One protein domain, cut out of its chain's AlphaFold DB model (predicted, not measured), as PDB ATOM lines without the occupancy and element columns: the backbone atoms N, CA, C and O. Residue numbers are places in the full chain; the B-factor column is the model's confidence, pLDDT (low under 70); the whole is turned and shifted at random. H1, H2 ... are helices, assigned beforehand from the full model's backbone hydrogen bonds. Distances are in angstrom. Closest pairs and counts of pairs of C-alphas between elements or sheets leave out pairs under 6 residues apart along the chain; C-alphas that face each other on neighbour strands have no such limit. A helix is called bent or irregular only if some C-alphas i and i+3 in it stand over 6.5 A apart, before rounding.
ATOM      1  N   LYS A 883     155.120 113.224 175.585       76.19
ATOM      2  CA  LYS A 883     154.256 114.295 176.124       76.19
ATOM      3  C   LYS A 883     153.443 115.032 175.041       76.19
ATOM      4  O   LYS A 883     152.429 115.637 175.372       76.19
ATOM      5  N   ILE A 884     153.868 114.995 173.774       75.81
ATOM      6  CA  ILE A 884     153.143 115.612 172.643       75.81
ATOM      7  C   ILE A 884     151.717 115.049 172.532       75.81
ATOM      8  O   ILE A 884     150.780 115.767 172.189       75.81
ATOM      9  N   ILE A 885     151.555 113.757 172.831       76.25
ATOM     10  CA  ILE A 885     150.268 113.072 172.786       76.25
ATOM     11  C   ILE A 885     149.450 113.552 173.985       76.25
ATOM     12  O   ILE A 885     149.749 113.222 175.132       76.25
ATOM     13  N   GLN A 886     148.421 114.354 173.715       76.31
ATOM     14  CA  GLN A 886     147.516 114.846 174.747       76.31
ATOM     15  C   GLN A 886     146.668 113.682 175.281       76.31
ATOM     16  O   GLN A 886     146.039 112.954 174.515       76.31
ATOM     17  N   PHE A 887     146.679 113.490 176.602       74.94
ATOM     18  CA  PHE A 887     146.004 112.362 177.255       74.94
ATOM     19  C   PHE A 887     144.507 112.605 177.513       74.94
ATOM     20  O   PHE A 887     143.821 111.675 177.924       74.94
ATOM     21  N   SER A 888     144.007 113.819 177.261       72.81
ATOM     22  CA  SER A 888     142.574 114.137 177.284       72.81
ATOM     23  C   SER A 888     141.842 113.419 176.143       72.81
ATOM     24  O   SER A 888     140.926 112.636 176.378       72.81
ATOM     25  N   ASP A 889     142.328 113.599 174.910       70.69
ATOM     26  CA  ASP A 889     141.634 113.199 173.678       70.69
ATOM     27  C   ASP A 889     142.287 111.965 173.029       70.69
ATOM     28  O   ASP A 889     142.805 111.978 171.903       70.69
ATOM     29  N   LEU A 890     142.302 110.860 173.781       74.38
ATOM     30  CA  LEU A 890     142.971 109.611 173.401       74.38
ATOM     31  C   LEU A 890     142.250 108.855 172.269       74.38
ATOM     32  O   LEU A 890     141.534 107.874 172.468       74.38
ATOM     33  N   ASN A 891     142.532 109.274 171.036       79.56
ATOM     34  CA  ASN A 891     142.100 108.608 169.810       79.56
ATOM     35  C   ASN A 891     142.468 107.108 169.758       79.56
ATOM     36  O   ASN A 891     143.553 106.691 170.167       79.56
ATOM     37  N   LYS A 892     141.610 106.291 169.120       80.19
ATOM     38  CA  LYS A 892     141.801 104.828 168.947       80.19
ATOM     39  C   LYS A 892     143.156 104.446 168.315       80.19
ATOM     40  O   LYS A 892     143.664 103.357 168.578       80.19
ATOM     41  N   LYS A 893     143.739 105.328 167.488       78.56
ATOM     42  CA  LYS A 893     145.092 105.179 166.913       78.56
ATOM     43  C   LYS A 893     146.178 105.470 167.959       78.56
ATOM     44  O   LYS A 893     147.013 104.599 168.198       78.56
ATOM     45  N   SER A 894     146.090 106.607 168.657       79.88
ATOM     46  CA  SER A 894     146.991 107.008 169.749       79.88
ATOM     47  C   SER A 894     147.096 105.945 170.841       79.88
ATOM     48  O   SER A 894     148.198 105.599 171.257       79.88
ATOM     49  N   VAL A 895     145.963 105.370 171.270       82.00
ATOM     50  CA  VAL A 895     145.935 104.312 172.297       82.00
ATOM     51  C   VAL A 895     146.678 103.060 171.828       82.00
ATOM     52  O   VAL A 895     147.453 102.501 172.597       82.00
ATOM     53  N   ARG A 896     146.501 102.627 170.570       80.12
ATOM     54  CA  ARG A 896     147.234 101.473 170.013       80.12
ATOM     55  C   ARG A 896     148.739 101.742 169.925       80.12
ATOM     56  O   ARG A 896     149.520 100.891 170.330       80.12
ATOM     57  N   PHE A 897     149.129 102.925 169.453       83.75
ATOM     58  CA  PHE A 897     150.527 103.354 169.339       83.75
ATOM     59  C   PHE A 897     151.224 103.424 170.711       83.75
ATOM     60  O   PHE A 897     152.260 102.795 170.912       83.75
ATOM     61  N   MET A 898     150.603 104.089 171.692       83.62
ATOM     62  CA  MET A 898     151.103 104.161 173.072       83.62
ATOM     63  C   MET A 898     151.146 102.789 173.752       83.62
ATOM     64  O   MET A 898     152.120 102.484 174.437       83.62
ATOM     65  N   ARG A 899     150.128 101.939 173.540       83.19
ATOM     66  CA  ARG A 899     150.112 100.558 174.048       83.19
ATOM     67  C   ARG A 899     151.271  99.747 173.471       83.19
ATOM     68  O   ARG A 899     151.898  99.032 174.236       83.19
ATOM     69  N   GLN A 900     151.579  99.880 172.178       82.75
ATOM     70  CA  GLN A 900     152.680  99.146 171.548       82.75
ATOM     71  C   GLN A 900     154.041  99.538 172.137       82.75
ATOM     72  O   GLN A 900     154.805  98.661 172.529       82.75
ATOM     73  N   ILE A 901     154.323 100.843 172.250       84.62
ATOM     74  CA  ILE A 901     155.599 101.341 172.793       84.62
ATOM     75  C   ILE A 901     155.751 100.929 174.259       84.62
ATOM     76  O   ILE A 901     156.779 100.374 174.635       84.62
ATOM     77  N   LEU A 902     154.736 101.179 175.092       85.44
ATOM     78  CA  LEU A 902     154.826 100.897 176.524       85.44
ATOM     79  C   LEU A 902     154.820  99.392 176.829       85.44
ATOM     80  O   LEU A 902     155.543  98.977 177.726       85.44
ATOM     81  N   LEU A 903     154.071  98.568 176.084       83.25
ATOM     82  CA  LEU A 903     154.114  97.112 176.257       83.25
ATOM     83  C   LEU A 903     155.498  96.560 175.900       83.25
ATOM     84  O   LEU A 903     156.047  95.804 176.692       83.25
ATOM     85  N   ALA A 904     156.089  96.987 174.778       81.94
ATOM     86  CA  ALA A 904     157.452  96.597 174.415       81.94
ATOM     87  C   ALA A 904     158.456  97.009 175.508       81.94
ATOM     88  O   ALA A 904     159.170  96.167 176.031       81.94
ATOM     89  N   VAL A 905     158.428  98.273 175.954       84.19
ATOM     90  CA  VAL A 905     159.315  98.775 177.020       84.19
ATOM     91  C   VAL A 905     159.216  97.971 178.330       84.19
ATOM     92  O   VAL A 905     160.230  97.831 179.008       84.19
ATOM     93  N   ILE A 906     158.035  97.461 178.704       82.12
ATOM     94  CA  ILE A 906     157.814  96.733 179.973       82.12
ATOM     95  C   ILE A 906     158.116  95.225 179.847       82.12
ATOM     96  O   ILE A 906     158.572  94.604 180.811       82.12
ATOM     97  N   MET A 907     157.882  94.627 178.675       82.06
ATOM     98  CA  MET A 907     158.070  93.186 178.435       82.06
ATOM     99  C   MET A 907     159.505  92.796 178.040       82.06
ATOM    100  O   MET A 907     159.766  91.623 177.810       82.06
ATOM    101  N   ASN A 908     160.438  93.749 178.000       80.25
ATOM    102  CA  ASN A 908     161.850  93.509 177.693       80.25
ATOM    103  C   ASN A 908     162.556  92.537 178.644       80.25
ATOM    104  O   ASN A 908     162.269  92.511 179.839       80.25
ATOM    105  N   ASP A 909     163.562  91.824 178.143       76.81
ATOM    106  CA  ASP A 909     164.345  90.874 178.943       76.81
ATOM    107  C   ASP A 909     165.033  91.559 180.141       76.81
ATOM    108  O   ASP A 909     164.906  91.104 181.279       76.81
ATOM    109  N   ASP A 910     165.678  92.714 179.912       79.81
ATOM    110  CA  ASP A 910     166.290  93.529 180.970       79.81
ATOM    111  C   ASP A 910     165.296  94.510 181.621       79.81
ATOM    112  O   ASP A 910     165.018  95.611 181.124       79.81
ATOM    113  N   LEU A 911     164.833  94.129 182.813       77.44
ATOM    114  CA  LEU A 911     164.030  94.965 183.700       77.44
ATOM    115  C   LEU A 911     164.750  96.272 184.093       77.44
ATOM    116  O   LEU A 911     164.111  97.326 184.113       77.44
ATOM    117  N   GLN A 912     166.061  96.257 184.355       77.19
ATOM    118  CA  GLN A 912     166.793  97.426 184.855       77.19
ATOM    119  C   GLN A 912     166.865  98.547 183.808       77.19
ATOM    120  O   GLN A 912     166.605  99.711 184.134       77.19
ATOM    121  N   SER A 913     167.134  98.228 182.536       79.12
ATOM    122  CA  SER A 913     167.078  99.231 181.463       79.12
ATOM    123  C   SER A 913     165.677  99.816 181.282       79.12
ATOM    124  O   SER A 913     165.569 101.022 181.048       79.12
ATOM    125  N   SER A 914     164.605  99.034 181.479       80.06
ATOM    126  CA  SER A 914     163.240  99.585 181.477       80.06
ATOM    127  C   SER A 914     163.040 100.606 182.611       80.06
ATOM    128  O   SER A 914     162.591 101.731 182.366       80.06
ATOM    129  N   LEU A 915     163.474 100.282 183.836       79.94
ATOM    130  CA  LEU A 915     163.359 101.150 185.012       79.94
ATOM    131  C   LEU A 915     164.173 102.445 184.861       79.94
ATOM    132  O   LEU A 915     163.720 103.511 185.289       79.94
ATOM    133  N   GLU A 916     165.343 102.399 184.211       78.50
ATOM    134  CA  GLU A 916     166.137 103.596 183.903       78.50
ATOM    135  C   GLU A 916     165.407 104.583 182.980       78.50
ATOM    136  O   GLU A 916     165.505 105.801 183.186       78.50
ATOM    137  N   VAL A 917     164.660 104.092 181.984       81.06
ATOM    138  CA  VAL A 917     163.905 104.939 181.043       81.06
ATOM    139  C   VAL A 917     162.841 105.759 181.785       81.06
ATOM    140  O   VAL A 917     162.739 106.971 181.565       81.06
ATOM    141  N   PHE A 918     162.115 105.154 182.731       81.25
ATOM    142  CA  PHE A 918     161.132 105.861 183.568       81.25
ATOM    143  C   PHE A 918     161.786 106.754 184.639       81.25
ATOM    144  O   PHE A 918     161.345 107.888 184.857       81.25
ATOM    145  N   HIS A 919     162.891 106.316 185.253       77.81
ATOM    146  CA  HIS A 919     163.631 107.072 186.277       77.81
ATOM    147  C   HIS A 919     164.205 108.414 185.765       77.81
ATOM    148  O   HIS A 919     164.456 109.337 186.545       77.81
ATOM    149  N   ARG A 920     164.368 108.581 184.444       72.31
ATOM    150  CA  ARG A 920     164.711 109.875 183.823       72.31
ATOM    151  C   ARG A 920     163.599 110.926 183.956       72.31
ATOM    152  O   ARG A 920     163.909 112.115 184.007       72.31
ATOM    153  N   ILE A 921     162.326 110.524 184.041       76.06
ATOM    154  CA  ILE A 921     161.179 111.443 184.151       76.06
ATOM    155  C   ILE A 921     160.941 111.880 185.604       76.06
ATOM    156  O   ILE A 921     160.714 113.073 185.843       76.06
ATOM    157  N   SER A 922     160.997 110.952 186.570       73.94
ATOM    158  CA  SER A 922     160.580 111.195 187.966       73.94
ATOM    159  C   SER A 922     161.367 112.309 188.667       73.94
ATOM    160  O   SER A 922     160.797 113.074 189.449       73.94
ATOM    161  N   LYS A 923     162.632 112.507 188.278       72.44
ATOM    162  CA  LYS A 923     163.504 113.610 188.731       72.44
ATOM    163  C   LYS A 923     162.963 115.013 188.426       72.44
ATOM    164  O   LYS A 923     163.388 115.978 189.055       72.44
ATOM    165  N   SER A 924     162.060 115.164 187.455       73.81
ATOM    166  CA  SER A 924     161.619 116.478 186.977       73.81
ATOM    167  C   SER A 924     160.255 116.909 187.559       73.81
ATOM    168  O   SER A 924     159.268 116.174 187.440       73.81
ATOM    169  N   PRO A 925     160.135 118.119 188.149       68.94
ATOM    170  CA  PRO A 925     158.842 118.631 188.614       68.94
ATOM    171  C   PRO A 925     157.893 118.958 187.449       68.94
ATOM    172  O   PRO A 925     156.697 118.703 187.527       68.94
ATOM    173  N   LYS A 926     158.426 119.463 186.325       74.69
ATOM    174  CA  LYS A 926     157.639 119.939 185.168       74.69
ATOM    175  C   LYS A 926     156.911 118.839 184.373       74.69
ATOM    176  O   LYS A 926     156.180 119.159 183.438       74.69
ATOM    177  N   LEU A 927     157.116 117.565 184.717       75.88
ATOM    178  CA  LEU A 927     156.458 116.413 184.091       75.88
ATOM    179  C   LEU A 927     155.451 115.710 185.022       75.88
ATOM    180  O   LEU A 927     155.060 114.589 184.729       75.88
ATOM    181  N   HIS A 928     155.002 116.346 186.115       77.69
ATOM    182  CA  HIS A 928     154.019 115.761 187.044       77.69
ATOM    183  C   HIS A 928     152.744 115.256 186.343       77.69
ATOM    184  O   HIS A 928     152.445 114.068 186.399       77.69
ATOM    185  N   MET A 929     152.052 116.119 185.589       78.62
ATOM    186  CA  MET A 929     150.824 115.740 184.865       78.62
ATOM    187  C   MET A 929     151.043 114.597 183.859       78.62
ATOM    188  O   MET A 929     150.160 113.776 183.659       78.62
ATOM    189  N   PHE A 930     152.235 114.528 183.257       83.31
ATOM    190  CA  PHE A 930     152.614 113.473 182.312       83.31
ATOM    191  C   PHE A 930     152.953 112.144 183.013       83.31
ATOM    192  O   PHE A 930     152.793 111.077 182.428       83.31
ATOM    193  N   ARG A 931     153.388 112.186 184.279       82.31
ATOM    194  CA  ARG A 931     153.558 110.985 185.107       82.31
ATOM    195  C   ARG A 931     152.219 110.396 185.520       82.31
ATOM    196  O   ARG A 931     152.012 109.210 185.293       82.31
ATOM    197  N   GLU A 932     151.301 111.217 186.026       81.50
ATOM    198  CA  GLU A 932     149.950 110.747 186.357       81.50
ATOM    199  C   GLU A 932     149.202 110.253 185.111       81.50
ATOM    200  O   GLU A 932     148.554 109.210 185.161       81.50
ATOM    201  N   SER A 933     149.353 110.913 183.957       83.75
ATOM    202  CA  SER A 933     148.720 110.442 182.721       83.75
ATOM    203  C   SER A 933     149.308 109.117 182.211       83.75
ATOM    204  O   SER A 933     148.548 108.251 181.782       83.75
ATOM    205  N   LEU A 934     150.629 108.898 182.319       83.75
ATOM    206  CA  LEU A 934     151.252 107.596 182.040       83.75
ATOM    207  C   LEU A 934     150.808 106.510 183.036       83.75
ATOM    208  O   LEU A 934     150.469 105.407 182.614       83.75
ATOM    209  N   ARG A 935     150.766 106.820 184.336       83.06
ATOM    210  CA  ARG A 935     150.314 105.929 185.420       83.06
ATOM    211  C   ARG A 935     148.882 105.448 185.186       83.06
ATOM    212  O   ARG A 935     148.634 104.243 185.145       83.06
ATOM    213  N   LEU A 936     147.960 106.382 184.946       82.88
ATOM    214  CA  LEU A 936     146.565 106.088 184.607       82.88
ATOM    215  C   LEU A 936     146.459 105.306 183.289       82.88
ATOM    216  O   LEU A 936     145.668 104.367 183.201       82.88
ATOM    217  N   PHE A 937     147.284 105.626 182.283       83.88
ATOM    218  CA  PHE A 937     147.302 104.888 181.020       83.88
ATOM    219  C   PHE A 937     147.752 103.431 181.200       83.88
ATOM    220  O   PHE A 937     147.105 102.529 180.671       83.88
ATOM    221  N   ILE A 938     148.803 103.172 181.983       82.94
ATOM    222  CA  ILE A 938     149.273 101.814 182.292       82.94
ATOM    223  C   ILE A 938     148.186 101.039 183.054       82.94
ATOM    224  O   ILE A 938     147.779  99.956 182.627       82.94
ATOM    225  N   GLN A 939     147.636 101.610 184.128       79.06
ATOM    226  CA  GLN A 939     146.605 100.946 184.931       79.06
ATOM    227  C   GLN A 939     145.314 100.667 184.140       79.06
ATOM    228  O   GLN A 939     144.709  99.606 184.304       79.06
ATOM    229  N   HIS A 940     144.880 101.586 183.271       77.81
ATOM    230  CA  HIS A 940     143.628 101.447 182.525       77.81
ATOM    231  C   HIS A 940     143.793 100.677 181.200       77.81
ATOM    232  O   HIS A 940     143.064  99.716 180.953       77.81
ATOM    233  N   PHE A 941     144.743 101.058 180.341       76.00
ATOM    234  CA  PHE A 941     144.864 100.534 178.970       76.00
ATOM    235  C   PHE A 941     145.823  99.349 178.807       76.00
ATOM    236  O   PHE A 941     145.642  98.577 177.861       76.00
ATOM    237  N   LEU A 942     146.797  99.163 179.707       75.19
ATOM    238  CA  LEU A 942     147.637  97.958 179.727       75.19
ATOM    239  C   LEU A 942     147.069  96.902 180.681       75.19
ATOM    240  O   LEU A 942     146.778  95.800 180.230       75.19
ATOM    241  N   ILE A 943     146.828  97.238 181.952       74.75
ATOM    242  CA  ILE A 943     146.382  96.255 182.956       74.75
ATOM    243  C   ILE A 943     144.879  95.945 182.817       74.75
ATOM    244  O   ILE A 943     144.510  94.829 182.449       74.75
ATOM    245  N   LYS A 944     143.984  96.914 183.071       69.12
ATOM    246  CA  LYS A 944     142.526  96.655 183.129       69.12
ATOM    247  C   LYS A 944     141.897  96.261 181.785       69.12
ATOM    248  O   LYS A 944     140.937  95.494 181.776       69.12
ATOM    249  N   ASN A 945     142.419  96.755 180.661       63.66
ATOM    250  CA  ASN A 945     141.868  96.459 179.332       63.66
ATOM    251  C   ASN A 945     142.483  95.230 178.633       63.66
ATOM    252  O   ASN A 945     141.884  94.756 177.669       63.66
ATOM    253  N   ALA A 946     143.599  94.660 179.112       56.19
ATOM    254  CA  ALA A 946     144.089  93.373 178.597       56.19
ATOM    255  C   ALA A 946     143.102  92.234 178.908       56.19
ATOM    256  O   ALA A 946     142.681  91.517 178.002       56.19
ATOM    257  N   GLY A 947     142.638  92.147 180.160       52.78
ATOM    258  CA  GLY A 947     141.707  91.108 180.621       52.78
ATOM    259  C   GLY A 947     140.302  91.142 180.002       52.78
ATOM    260  O   GLY A 947     139.502  90.264 180.291       52.78
ATOM    261  N   LYS A 948     139.977  92.133 179.157       55.88
ATOM    262  CA  LYS A 948     138.666  92.239 178.486       55.88
ATOM    263  C   LYS A 948     138.669  91.801 177.019       55.88
ATOM    264  O   LYS A 948     137.589  91.686 176.448       55.88
ATOM    265  N   LYS A 949     139.844  91.619 176.396       53.84
ATOM    266  CA  LYS A 949     140.010  91.238 174.973       53.84
ATOM    267  C   LYS A 949     141.319  90.463 174.714       53.84
ATOM    268  O   LYS A 949     142.012  90.759 173.740       53.84
ATOM    269  N   GLN A 956     151.099  83.805 182.099       67.06
ATOM    270  CA  GLN A 956     152.456  84.067 182.605       67.06
ATOM    271  C   GLN A 956     153.025  85.411 182.110       67.06
ATOM    272  O   GLN A 956     153.697  86.132 182.849       67.06
ATOM    273  N   GLU A 957     152.705  85.804 180.875       71.31
ATOM    274  CA  GLU A 957     153.021  87.143 180.358       71.31
ATOM    275  C   GLU A 957     152.160  88.208 181.056       71.31
ATOM    276  O   GLU A 957     152.592  89.338 181.275       71.31
ATOM    277  N   MET A 958     150.934  87.854 181.454       70.31
ATOM    278  CA  MET A 958     150.022  88.767 182.138       70.31
ATOM    279  C   MET A 958     150.302  88.911 183.643       70.31
ATOM    280  O   MET A 958     149.906  89.925 184.221       70.31
ATOM    281  N   SER A 959     150.961  87.950 184.301       71.69
ATOM    282  CA  SER A 959     151.456  88.104 185.678       71.69
ATOM    283  C   SER A 959     152.710  88.981 185.713       71.69
ATOM    284  O   SER A 959     152.700  90.017 186.380       71.69
ATOM    285  N   THR A 960     153.723  88.650 184.908       77.56
ATOM    286  CA  THR A 960     154.967  89.430 184.770       77.56
ATOM    287  C   THR A 960     154.709  90.876 184.329       77.56
ATOM    288  O   THR A 960     155.297  91.806 184.885       77.56
ATOM    289  N   LEU A 961     153.751  91.114 183.420       79.38
ATOM    290  CA  LEU A 961     153.308  92.466 183.056       79.38
ATOM    291  C   LEU A 961     152.731  93.249 184.250       79.38
ATOM    292  O   LEU A 961     153.005  94.441 184.376       79.38
ATOM    293  N   LYS A 962     151.929  92.616 185.122       77.81
ATOM    294  CA  LYS A 962     151.336  93.277 186.306       77.81
ATOM    295  C   LYS A 962     152.405  93.634 187.335       77.81
ATOM    296  O   LYS A 962     152.406  94.756 187.838       77.81
ATOM    297  N   GLU A 963     153.307  92.699 187.613       80.50
ATOM    298  CA  GLU A 963     154.423  92.857 188.546       80.50
ATOM    299  C   GLU A 963     155.333  94.019 188.128       80.50
ATOM    300  O   GLU A 963     155.428  95.022 188.842       80.50
ATOM    301  N   ARG A 964     155.896  93.962 186.915       80.25
ATOM    302  CA  ARG A 964     156.805  94.993 186.387       80.25
ATOM    303  C   ARG A 964     156.130  96.356 186.239       80.25
ATOM    304  O   ARG A 964     156.728  97.384 186.555       80.25
ATOM    305  N   ALA A 965     154.863  96.388 185.816       79.38
ATOM    306  CA  ALA A 965     154.094  97.629 185.775       79.38
ATOM    307  C   ALA A 965     153.868  98.234 187.172       79.38
ATOM    308  O   ALA A 965     153.850  99.461 187.291       79.38
ATOM    309  N   SER A 966     153.725  97.419 188.224       77.69
ATOM    310  CA  SER A 966     153.611  97.924 189.599       77.69
ATOM    311  C   SER A 966     154.911  98.576 190.086       77.69
ATOM    312  O   SER A 966     154.861  99.692 190.607       77.69
ATOM    313  N   GLU A 967     156.076  97.967 189.826       77.50
ATOM    314  CA  GLU A 967     157.372  98.548 190.202       77.50
ATOM    315  C   GLU A 967     157.641  99.865 189.455       77.50
ATOM    316  O   GLU A 967     158.026 100.870 190.058       77.50
ATOM    317  N   ILE A 968     157.361  99.900 188.148       78.06
ATOM    318  CA  ILE A 968     157.484 101.108 187.321       78.06
ATOM    319  C   ILE A 968     156.597 102.238 187.857       78.06
ATOM    320  O   ILE A 968     157.053 103.379 187.941       78.06
ATOM    321  N   VAL A 969     155.356 101.943 188.260       76.31
ATOM    322  CA  VAL A 969     154.442 102.929 188.857       76.31
ATOM    323  C   VAL A 969     155.002 103.477 190.178       76.31
ATOM    324  O   VAL A 969     155.154 104.695 190.302       76.31
ATOM    325  N   LEU A 970     155.433 102.616 191.107       74.19
ATOM    326  CA  LEU A 970     156.068 103.030 192.370       74.19
ATOM    327  C   LEU A 970     157.301 103.928 192.131       74.19
ATOM    328  O   LEU A 970     157.472 104.974 192.763       74.19
ATOM    329  N   ARG A 971     158.145 103.573 191.153       69.19
ATOM    330  CA  ARG A 971     159.382 104.298 190.799       69.19
ATOM    331  C   ARG A 971     159.136 105.625 190.059       69.19
ATOM    332  O   ARG A 971     160.038 106.468 189.983       69.19
ATOM    333  N   VAL A 972     157.926 105.828 189.530       70.50
ATOM    334  CA  VAL A 972     157.443 107.074 188.909       70.50
ATOM    335  C   VAL A 972     156.827 108.027 189.944       70.50
ATOM    336  O   VAL A 972     157.012 109.247 189.823       70.50
ATOM    337  N   GLU A 973     156.156 107.485 190.963       63.62
ATOM    338  CA  GLU A 973     155.548 108.227 192.077       63.62
ATOM    339  C   GLU A 973     156.601 108.828 193.026       63.62
ATOM    340  O   GLU A 973     156.520 110.009 193.368       63.62
ATOM    341  N   CYS A 974     157.626 108.052 193.399       50.78
ATOM    342  CA  CYS A 974     158.599 108.413 194.436       50.78
ATOM    343  C   CYS A 974     159.248 109.807 194.282       50.78
ATOM    344  O   CYS A 974     160.131 110.039 193.449       50.78
TER     345      CYS A 974
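Overview. This is residues 883 to 949 and 956 to 974 of the 1094 residues of the protein "Nucleolar MIF4G domain-containing protein 1" of Papilio machaon (UniProt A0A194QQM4). Two long helices, H3 and H4, lie side by side and run opposite ways, and H1 crosses H3 on one side like a bar and reaches H4 with its last residues, 906 to 907. H2 turns off near the end of H1 and packs along H4 on that same side, so the four helices make a flat body two helices thick. The printed part has 86 residues, with four named helices in the order H1, H2, H3, H4, no named strand, and the class all helix. It is compact, with a radius of gyration of the C-alphas of 12.6 A, and its C-alphas span 35 by 31 by 16 A.

Along the chain. H3, the longest helix, has residues 925 to 946 and measures 30.9 A from first to last C-alpha, beginning at C-alpha 925 (158.842, 118.631, 188.614). It is irregular: C-alphas 926 and 929 are 8.0 A apart, and its line is a rough one. H4, residues 956 to 973, measures 26.1 A and ends at C-alpha 973 (155.548, 108.227, 192.077). H1, residues 892 to 907, measures 22.1 A and begins at C-alpha 892 (141.801, 104.828, 168.947). H2, residues 911 to 922, measures 17.1 A.

Arrangement. H3 and H4 touch at a shallow tilt of 18 degrees, opposite ways; their closest C-alphas, those of Arg 935 and Val 969, are 6.2 A apart. H1 touches H3 about perpendicular, at 88 degrees, and H3 does so with residues 941 to 942 alone; the closest C-alphas are those of Arg 899 and Leu 942, 6.7 A. H1 touches H4 about perpendicular, at 85 degrees, with residues 906 to 907 of H1 and 960 to 965 of H4 alone; the closest C-alphas are those of Met 907 and Leu 961, 6.7 A. H2 touches H4 at a shallow tilt of 31 degrees, the same way, with the C-alphas of Ser 922 and Val 972 closest at 5.3 A. H2 and H3 only just touch, and only at the corner by their link, with 3 pairs of C-alphas within 8 A, those of Ile 921 and Leu 927 closest at 6.9 A. H1 and H2 are close but not clearly touching, with the C-alphas of Val 905 and Ser 914 closest at 6.0 A. In H4 every O i to N i+4 pair is within hydrogen-bond range; in H1 it is 11 of 12, in H2 6 of 8 and in H3 12 of 18.

Size, cuts and confidence. The two C-alphas farthest apart, those of Lys 926 and Gln 956, are 36.3 A apart. The links H1 to H2 and H2 to H3 are tight; the link H3 to H4 runs across the cut, where residues 950 to 955 are not printed and C-alphas 949 and 956 are 16.3 A apart. The mean pLDDT of the printed part is 76.3, and it is under 70 at residues 925, 944 to 949, 956, 971 and 973 to 974 of this model.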